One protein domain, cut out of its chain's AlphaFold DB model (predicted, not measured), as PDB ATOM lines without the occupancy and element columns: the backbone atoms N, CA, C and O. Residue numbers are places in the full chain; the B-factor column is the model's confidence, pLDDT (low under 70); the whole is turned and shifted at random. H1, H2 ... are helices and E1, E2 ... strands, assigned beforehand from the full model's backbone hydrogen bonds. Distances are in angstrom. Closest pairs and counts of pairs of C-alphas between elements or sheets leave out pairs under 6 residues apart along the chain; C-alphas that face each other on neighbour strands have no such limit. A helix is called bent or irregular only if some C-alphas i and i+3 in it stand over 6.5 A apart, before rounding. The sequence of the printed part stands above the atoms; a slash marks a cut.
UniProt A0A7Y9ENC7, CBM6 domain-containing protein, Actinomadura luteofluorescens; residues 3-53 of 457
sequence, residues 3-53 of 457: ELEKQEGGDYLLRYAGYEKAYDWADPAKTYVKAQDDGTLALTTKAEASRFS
ATOM      1  N   GLU A   3     158.514 212.010 187.674       88.88
ATOM      2  CA  GLU A   3     158.414 212.172 189.120       88.88
ATOM      3  C   GLU A   3     158.082 213.626 189.461       88.88
ATOM      4  O   GLU A   3     158.585 214.563 188.835       88.88
ATOM      5  N   LEU A   4     157.230 213.804 190.470       92.12
ATOM      6  CA  LEU A   4     156.873 215.110 191.010       92.12
ATOM      7  C   LEU A   4     157.876 215.495 192.096       92.12
ATOM      8  O   LEU A   4     157.882 214.903 193.173       92.12
ATOM      9  N   GLU A   5     158.699 216.506 191.837       94.69
ATOM     10  CA  GLU A   5     159.666 217.009 192.809       94.69
ATOM     11  C   GLU A   5     159.107 218.248 193.517       94.69
ATOM     12  O   GLU A   5     159.112 219.350 192.961       94.69
ATOM     13  N   LYS A   6     158.610 218.066 194.748       94.38
ATOM     14  CA  LYS A   6     158.028 219.146 195.557       94.38
ATOM     15  C   LYS A   6     159.083 220.193 195.921       94.38
ATOM     16  O   LYS A   6     160.162 219.847 196.390       94.38
ATOM     17  N   GLN A   7     158.744 221.463 195.740       94.75
ATOM     18  CA  GLN A   7     159.578 222.614 196.073       94.75
ATOM     19  C   GLN A   7     159.095 223.275 197.376       94.75
ATOM     20  O   GLN A   7     157.974 223.035 197.833       94.75
ATOM     21  N   GLU A   8     159.929 224.128 197.976       90.56
ATOM     22  CA  GLU A   8     159.615 224.816 199.243       90.56
ATOM     23  C   GLU A   8     158.314 225.638 199.183       90.56
ATOM     24  O   GLU A   8     157.594 225.721 200.175       90.56
ATOM     25  N   GLY A   9     157.967 226.177 198.007       86.62
ATOM     26  CA  GLY A   9     156.735 226.938 197.765       86.62
ATOM     27  C   GLY A   9     155.461 226.096 197.617       86.62
ATOM     28  O   GLY A   9     154.385 226.656 197.431       86.62
ATOM     29  N   GLY A  10     155.555 224.762 197.696       88.94
ATOM     30  CA  GLY A  10     154.425 223.838 197.538       88.94
ATOM     31  C   GLY A  10     154.090 223.463 196.089       88.94
ATOM     32  O   GLY A  10     153.280 222.561 195.872       88.94
ATOM     33  N   ASP A  11     154.735 224.107 195.120       94.69
ATOM     34  CA  ASP A  11     154.737 223.757 193.704       94.69
ATOM     35  C   ASP A  11     155.713 222.606 193.396       94.69
ATOM     36  O   ASP A  11     156.459 222.137 194.258       94.69
ATOM     37  N   TYR A  12     155.678 222.107 192.162       96.69
ATOM     38  CA  TYR A  12     156.429 220.934 191.727       96.69
ATOM     39  C   TYR A  12     157.244 221.227 190.476       96.69
ATOM     40  O   TYR A  12     156.795 221.925 189.567       96.69
ATOM     41  N   LEU A  13     158.412 220.601 190.392       96.56
ATOM     42  CA  LEU A  13     159.089 220.378 189.121       96.56
ATOM     43  C   LEU A  13     158.727 218.981 188.612       96.56
ATOM     44  O   LEU A  13     158.653 218.028 189.391       96.56
ATOM     45  N   LEU A  14     158.523 218.843 187.303       95.25
ATOM     46  CA  LEU A  14     158.367 217.536 186.666       95.25
ATOM     47  C   LEU A  14     159.741 217.031 186.245       95.25
ATOM     48  O   LEU A  14     160.342 217.577 185.317       95.25
ATOM     49  N   ARG A  15     160.235 215.986 186.905       93.25
ATOM     50  CA  ARG A  15     161.499 215.344 186.549       93.25
ATOM     51  C   ARG A  15     161.225 214.111 185.704       93.25
ATOM     52  O   ARG A  15     160.517 213.206 186.135       93.25
ATOM     53  N   TYR A  16     161.786 214.046 184.506       88.62
ATOM     54  CA  TYR A  16     161.769 212.841 183.697       88.62
ATOM     55  C   TYR A  16     162.492 211.713 184.437       88.62
ATOM     56  O   TYR A  16     163.660 211.815 184.817       88.62
ATOM     57  N   ALA A  17     161.755 210.637 184.668       81.94
ATOM     58  CA  ALA A  17     162.194 209.413 185.319       81.94
ATOM     59  C   ALA A  17     162.089 208.218 184.358       81.94
ATOM     60  O   ALA A  17     162.027 207.070 184.797       81.94
ATOM     61  N   GLY A  18     162.043 208.490 183.047       77.12
ATOM     62  CA  GLY A  18     162.186 207.465 182.023       77.12
ATOM     63  C   GLY A  18     163.554 206.794 182.101       77.12
ATOM     64  O   GLY A  18     164.517 207.334 182.655       77.12
ATOM     65  N   TYR A  19     163.612 205.585 181.570       70.62
ATOM     66  CA  TYR A  19     164.817 204.762 181.545       70.62
ATOM     67  C   TYR A  19     165.762 205.197 180.424       70.62
ATOM     68  O   TYR A  19     166.971 205.014 180.520       70.62
ATOM     69  N   GLU A  20     165.209 205.852 179.403       75.56
ATOM     70  CA  GLU A  20     165.891 206.315 178.206       75.56
ATOM     71  C   GLU A  20     167.028 207.296 178.516       75.56
ATOM     72  O   GLU A  20     167.953 207.444 177.727       75.56
ATOM     73  N   LYS A  21     167.014 207.896 179.716       71.25
ATOM     74  CA  LYS A  21     168.100 208.728 180.253       71.25
ATOM     75  C   LYS A  21     169.460 208.018 180.331       71.25
ATOM     76  O   LYS A  21     170.465 208.687 180.534       71.25
ATOM     77  N   ALA A  22     169.477 206.683 180.286       68.81
ATOM     78  CA  ALA A  22     170.696 205.879 180.330       68.81
ATOM     79  C   ALA A  22     171.328 205.661 178.944       68.81
ATOM     80  O   ALA A  22     172.445 205.150 178.873       68.81
ATOM     81  N   TYR A  23     170.640 206.033 177.860       77.81
ATOM     82  CA  TYR A  23     171.192 205.943 176.512       77.81
ATOM     83  C   TYR A  23     172.071 207.151 176.176       77.81
ATOM     84  O   TYR A  23     171.872 208.255 176.675       77.81
ATOM     85  N   ASP A  24     173.035 206.925 175.288       78.12
ATOM     86  CA  ASP A  24     174.040 207.893 174.838       78.12
ATOM     87  C   ASP A  24     173.461 209.132 174.137       78.12
ATOM     88  O   ASP A  24     174.084 210.192 174.137       78.12
ATOM     89  N   TRP A  25     172.263 209.017 173.565       75.56
ATOM     90  CA  TRP A  25     171.549 210.115 172.918       75.56
ATOM     91  C   TRP A  25     170.738 210.993 173.882       75.56
ATOM     92  O   TRP A  25     170.259 212.055 173.475       75.56
ATOM     93  N   ALA A  26     170.557 210.585 175.142       79.88
ATOM     94  CA  ALA A  26     169.873 211.402 176.138       79.88
ATOM     95  C   ALA A  26     170.849 212.398 176.778       79.88
ATOM     96  O   ALA A  26     171.931 212.023 177.220       79.88
ATOM     97  N   ASP A  27     170.460 213.673 176.872       84.00
ATOM     98  CA  ASP A  27     171.241 214.677 177.600       84.00
ATOM     99  C   ASP A  27     170.993 214.514 179.114       84.00
ATOM    100  O   ASP A  27     169.903 214.851 179.594       84.00
ATOM    101  N   PRO A  28     171.973 214.019 179.898       82.56
ATOM    102  CA  PRO A  28     171.775 213.729 181.316       82.56
ATOM    103  C   PRO A  28     171.553 214.994 182.155       82.56
ATOM    104  O   PRO A  28     171.070 214.898 183.283       82.56
ATOM    105  N   ALA A  29     171.883 216.180 181.630       85.38
ATOM    106  CA  ALA A  29     171.610 217.446 182.298       85.38
ATOM    107  C   ALA A  29     170.163 217.920 182.082       85.38
ATOM    108  O   ALA A  29     169.663 218.725 182.874       85.38
ATOM    109  N   LYS A  30     169.473 217.428 181.042       90.62
ATOM    110  CA  LYS A  30     168.115 217.849 180.672       90.62
ATOM    111  C   LYS A  30     167.072 216.812 181.065       90.62
ATOM    112  O   LYS A  30     166.519 216.099 180.236       90.62
ATOM    113  N   THR A  31     166.775 216.753 182.358       92.50
ATOM    114  CA  THR A  31     165.805 215.800 182.917       92.50
ATOM    115  C   THR A  31     164.577 216.464 183.522       92.50
ATOM    116  O   THR A  31     163.840 215.802 184.241       92.50
ATOM    117  N   TYR A  32     164.346 217.755 183.301       94.81
ATOM    118  CA  TYR A  32     163.200 218.481 183.855       94.81
ATOM    119  C   TYR A  32     162.317 219.051 182.754       94.81
ATOM    120  O   TYR A  32     162.797 219.306 181.661       94.81
ATOM    121  N   VAL A  33     161.030 219.255 183.017       95.69
ATOM    122  CA  VAL A  33     160.106 219.787 182.005       95.69
ATOM    123  C   VAL A  33     160.050 221.311 182.052       95.69
ATOM    124  O   VAL A  33     159.882 221.908 183.117       95.69
ATOM    125  N   LYS A  34     160.111 221.933 180.876       96.50
ATOM    126  CA  LYS A  34     159.760 223.332 180.639       96.50
ATOM    127  C   LYS A  34     158.559 223.410 179.704       96.50
ATOM    128  O   LYS A  34     158.555 222.772 178.652       96.50
ATOM    129  N   ALA A  35     157.563 224.187 180.104       96.00
ATOM    130  CA  ALA A  35     156.488 224.632 179.234       96.00
ATOM    131  C   ALA A  35     156.994 225.804 178.386       96.00
ATOM    132  O   ALA A  35     157.566 226.758 178.918       96.00
ATOM    133  N   GLN A  36     156.834 225.689 177.075       94.62
ATOM    134  CA  GLN A  36     157.208 226.712 176.108       94.62
ATOM    135  C   GLN A  36     156.036 227.662 175.840       94.62
ATOM    136  O   GLN A  36     154.883 227.342 176.133       94.62
ATOM    137  N   ASP A  37     156.331 228.820 175.249       93.88
ATOM    138  CA  ASP A  37     155.330 229.853 174.950       93.88
ATOM    139  C   ASP A  37     154.265 229.374 173.945       93.88
ATOM    140  O   ASP A  37     153.135 229.859 173.953       93.88
ATOM    141  N   ASP A  38     154.600 228.388 173.106       93.56
ATOM    142  CA  ASP A  38     153.687 227.742 172.155       93.56
ATOM    143  C   ASP A  38     152.823 226.627 172.783       93.56
ATOM    144  O   ASP A  38     152.052 225.965 172.089       93.56
ATOM    145  N   GLY A  39     152.942 226.414 174.098       91.06
ATOM    146  CA  GLY A  39     152.216 225.391 174.848       91.06
ATOM    147  C   GLY A  39     152.834 223.992 174.782       91.06
ATOM    148  O   GLY A  39     152.294 223.066 175.393       91.06
ATOM    149  N   THR A  40     153.959 223.806 174.086       94.44
ATOM    150  CA  THR A  40     154.663 222.518 174.053       94.44
ATOM    151  C   THR A  40     155.496 222.285 175.315       94.44
ATOM    152  O   THR A  40     155.869 223.211 176.038       94.44
ATOM    153  N   LEU A  41     155.794 221.015 175.599       93.94
ATOM    154  CA  LEU A  41     156.664 220.608 176.702       93.94
ATOM    155  C   LEU A  41     158.007 220.128 176.150       93.94
ATOM    156  O   LEU A  41     158.041 219.306 175.236       93.94
ATOM    157  N   ALA A  42     159.107 220.593 176.738       93.19
ATOM    158  CA  ALA A  42     160.454 220.135 176.406       93.19
ATOM    159  C   ALA A  42     161.261 219.775 177.653       93.19
ATOM    160  O   ALA A  42     161.001 220.274 178.749       93.19
ATOM    161  N   LEU A  43     162.265 218.915 177.469       92.69
ATOM    162  CA  LEU A  43     163.242 218.616 178.506       92.69
ATOM    163  C   LEU A  43     164.299 219.727 178.598       92.69
ATOM    164  O   LEU A  43     164.836 220.184 177.591       92.69
ATOM    165  N   THR A  44     164.615 220.139 179.820       94.81
ATOM    166  CA  THR A  44     165.604 221.158 180.162       94.81
ATOM    167  C   THR A  44     166.309 220.830 181.487       94.81
ATOM    168  O   THR A  44     166.014 219.828 182.147       94.81
ATOM    169  N   THR A  45     167.267 221.668 181.872       95.00
ATOM    170  CA  THR A  45     167.959 221.612 183.160       95.00
ATOM    171  C   THR A  45     167.037 222.005 184.312       95.00
ATOM    172  O   THR A  45     166.053 222.722 184.140       95.00
ATOM    173  N   LYS A  46     167.384 221.589 185.534       95.00
ATOM    174  CA  LYS A  46     166.618 221.947 186.737       95.00
ATOM    175  C   LYS A  46     166.435 223.461 186.907       95.00
ATOM    176  O   LYS A  46     165.380 223.898 187.348       95.00
ATOM    177  N   ALA A  47     167.460 224.243 186.564       95.25
ATOM    178  CA  ALA A  47     167.469 225.695 186.738       95.25
ATOM    179  C   ALA A  47     166.455 226.414 185.833       95.25
ATOM    180  O   ALA A  47     165.969 227.484 186.184       95.25
ATOM    181  N   GLU A  48     166.125 225.820 184.687       96.06
ATOM    182  CA  GLU A  48     165.218 226.395 183.690       96.06
ATOM    183  C   GLU A  48     163.827 225.744 183.694       96.06
ATOM    184  O   GLU A  48     162.994 226.050 182.838       96.06
ATOM    185  N   ALA A  49     163.589 224.810 184.615       96.81
ATOM    186  CA  ALA A  49     162.361 224.037 184.679       96.81
ATOM    187  C   ALA A  49     161.150 224.921 185.006       96.81
ATOM    188  O   ALA A  49     161.210 225.812 185.858       96.81
ATOM    189  N   SER A  50     160.020 224.631 184.364       96.56
ATOM    190  CA  SER A  50     158.752 225.260 184.724       96.56
ATOM    191  C   SER A  50     158.249 224.713 186.057       96.56
ATOM    192  O   SER A  50     158.453 223.544 186.395       96.56
ATOM    193  N   ARG A  51     157.565 225.574 186.809       95.44
ATOM    194  CA  ARG A  51     156.906 225.235 188.070       95.44
ATOM    195  C   ARG A  51     155.448 224.882 187.809       95.44
ATOM    196  O   ARG A  51     154.760 225.599 187.089       95.44
ATOM    197  N   PHE A  52     154.989 223.784 188.397       94.50
ATOM    198  CA  PHE A  52     153.648 223.237 188.202       94.50
ATOM    199  C   PHE A  52     152.909 223.129 189.539       94.50
ATOM    200  O   PHE A  52     153.481 222.687 190.536       94.50
ATOM    201  N   SER A  53     151.622 223.477 189.569       93.38
ATOM    202  CA  SER A  53     150.713 223.065 190.645       93.38
ATOM    203  C   SER A  53     150.152 221.668 190.356       93.38
ATOM    204  O   SER A  53     150.127 221.213 189.211       93.38
TER     205      SER A  53
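Overview. This is residues 3 to 53 of the 457 residues of the protein "CBM6 domain-containing protein" of Actinomadura luteofluorescens (UniProt A0A7Y9ENC7). Two small antiparallel strand hairpins, E1-E2 and E3-E4, meet where E2 and E3 come close, and a loop region with the short helix H1 forms one end of the long axis. The turn of the E1-E2 hairpin, around Gly 9, lies at the other end, while the turn of the E3-E4 hairpin reaches off to the side and the tail after E4 folds back toward the strands. The printed part has 51 residues, with four named strands and one named helix in the order E1, E2, H1, E3, E4; the class is mostly strand, though under half of the residues are in named elements. It is only just compact, close to loose, with a radius of gyration of the C-alphas of 11.3 A and spans of 34 by 25 by 16 A.

Arrangement. E2, residues 12 to 16, and E1, residues 3 to 6, form an antiparallel hairpin with 153 degrees between their directions. N 5 and O 13 are within hydrogen-bond range at 2.9 A, as are N 3 and O 15 at 2.8 A. Between E2 and E3, residues 32 to 35, 8 pairs of C-alphas are within 8 A; the closest are those of Arg 15 and Tyr 32, 4.5 A apart. E3 and E4, residues 41 to 44, form the second antiparallel hairpin, at 138 degrees. Here N 44 and O 32 are 2.7 A apart and N 34 and O 42 are 2.8 A apart, both within hydrogen-bond range. The closest C-alphas of E2 and E4 are those of Tyr 16 and Leu 43, 7.9 A apart. H1, residues 19 to 22, is apart from E1 and from E4. H1 is too short for an O i to N i+4 pair; its one O i to N i+3 pair is within range. E1 is apart from E3 and from E4.

Along the chain. E1 begins at C-alpha 3, (158.414, 212.172, 189.120), and is 9.5 A long. E2, the longest strand, is 12.6 A from C-alpha 12 to C-alpha 16. H1 begins at C-alpha 19, (164.817, 204.762, 181.545); it is neither bent nor irregular, but only just: C-alphas 19 and 22 are 6.1 A apart. E3 is 10.2 A long. E4 is 9.6 A long and ends at C-alpha 44, (165.604, 221.158, 180.162).

Size, cuts and confidence. The two C-alphas farthest apart are those of Gly 9 and Asp 24, at 34.5 A. The links E1 to E2, E2 to H1 and E3 to E4 are tight, and the link H1 to E3, with 9 residues, is short. The printed part has no cut. Its mean pLDDT is 89.6, and one residue, Ala 22, is under 70.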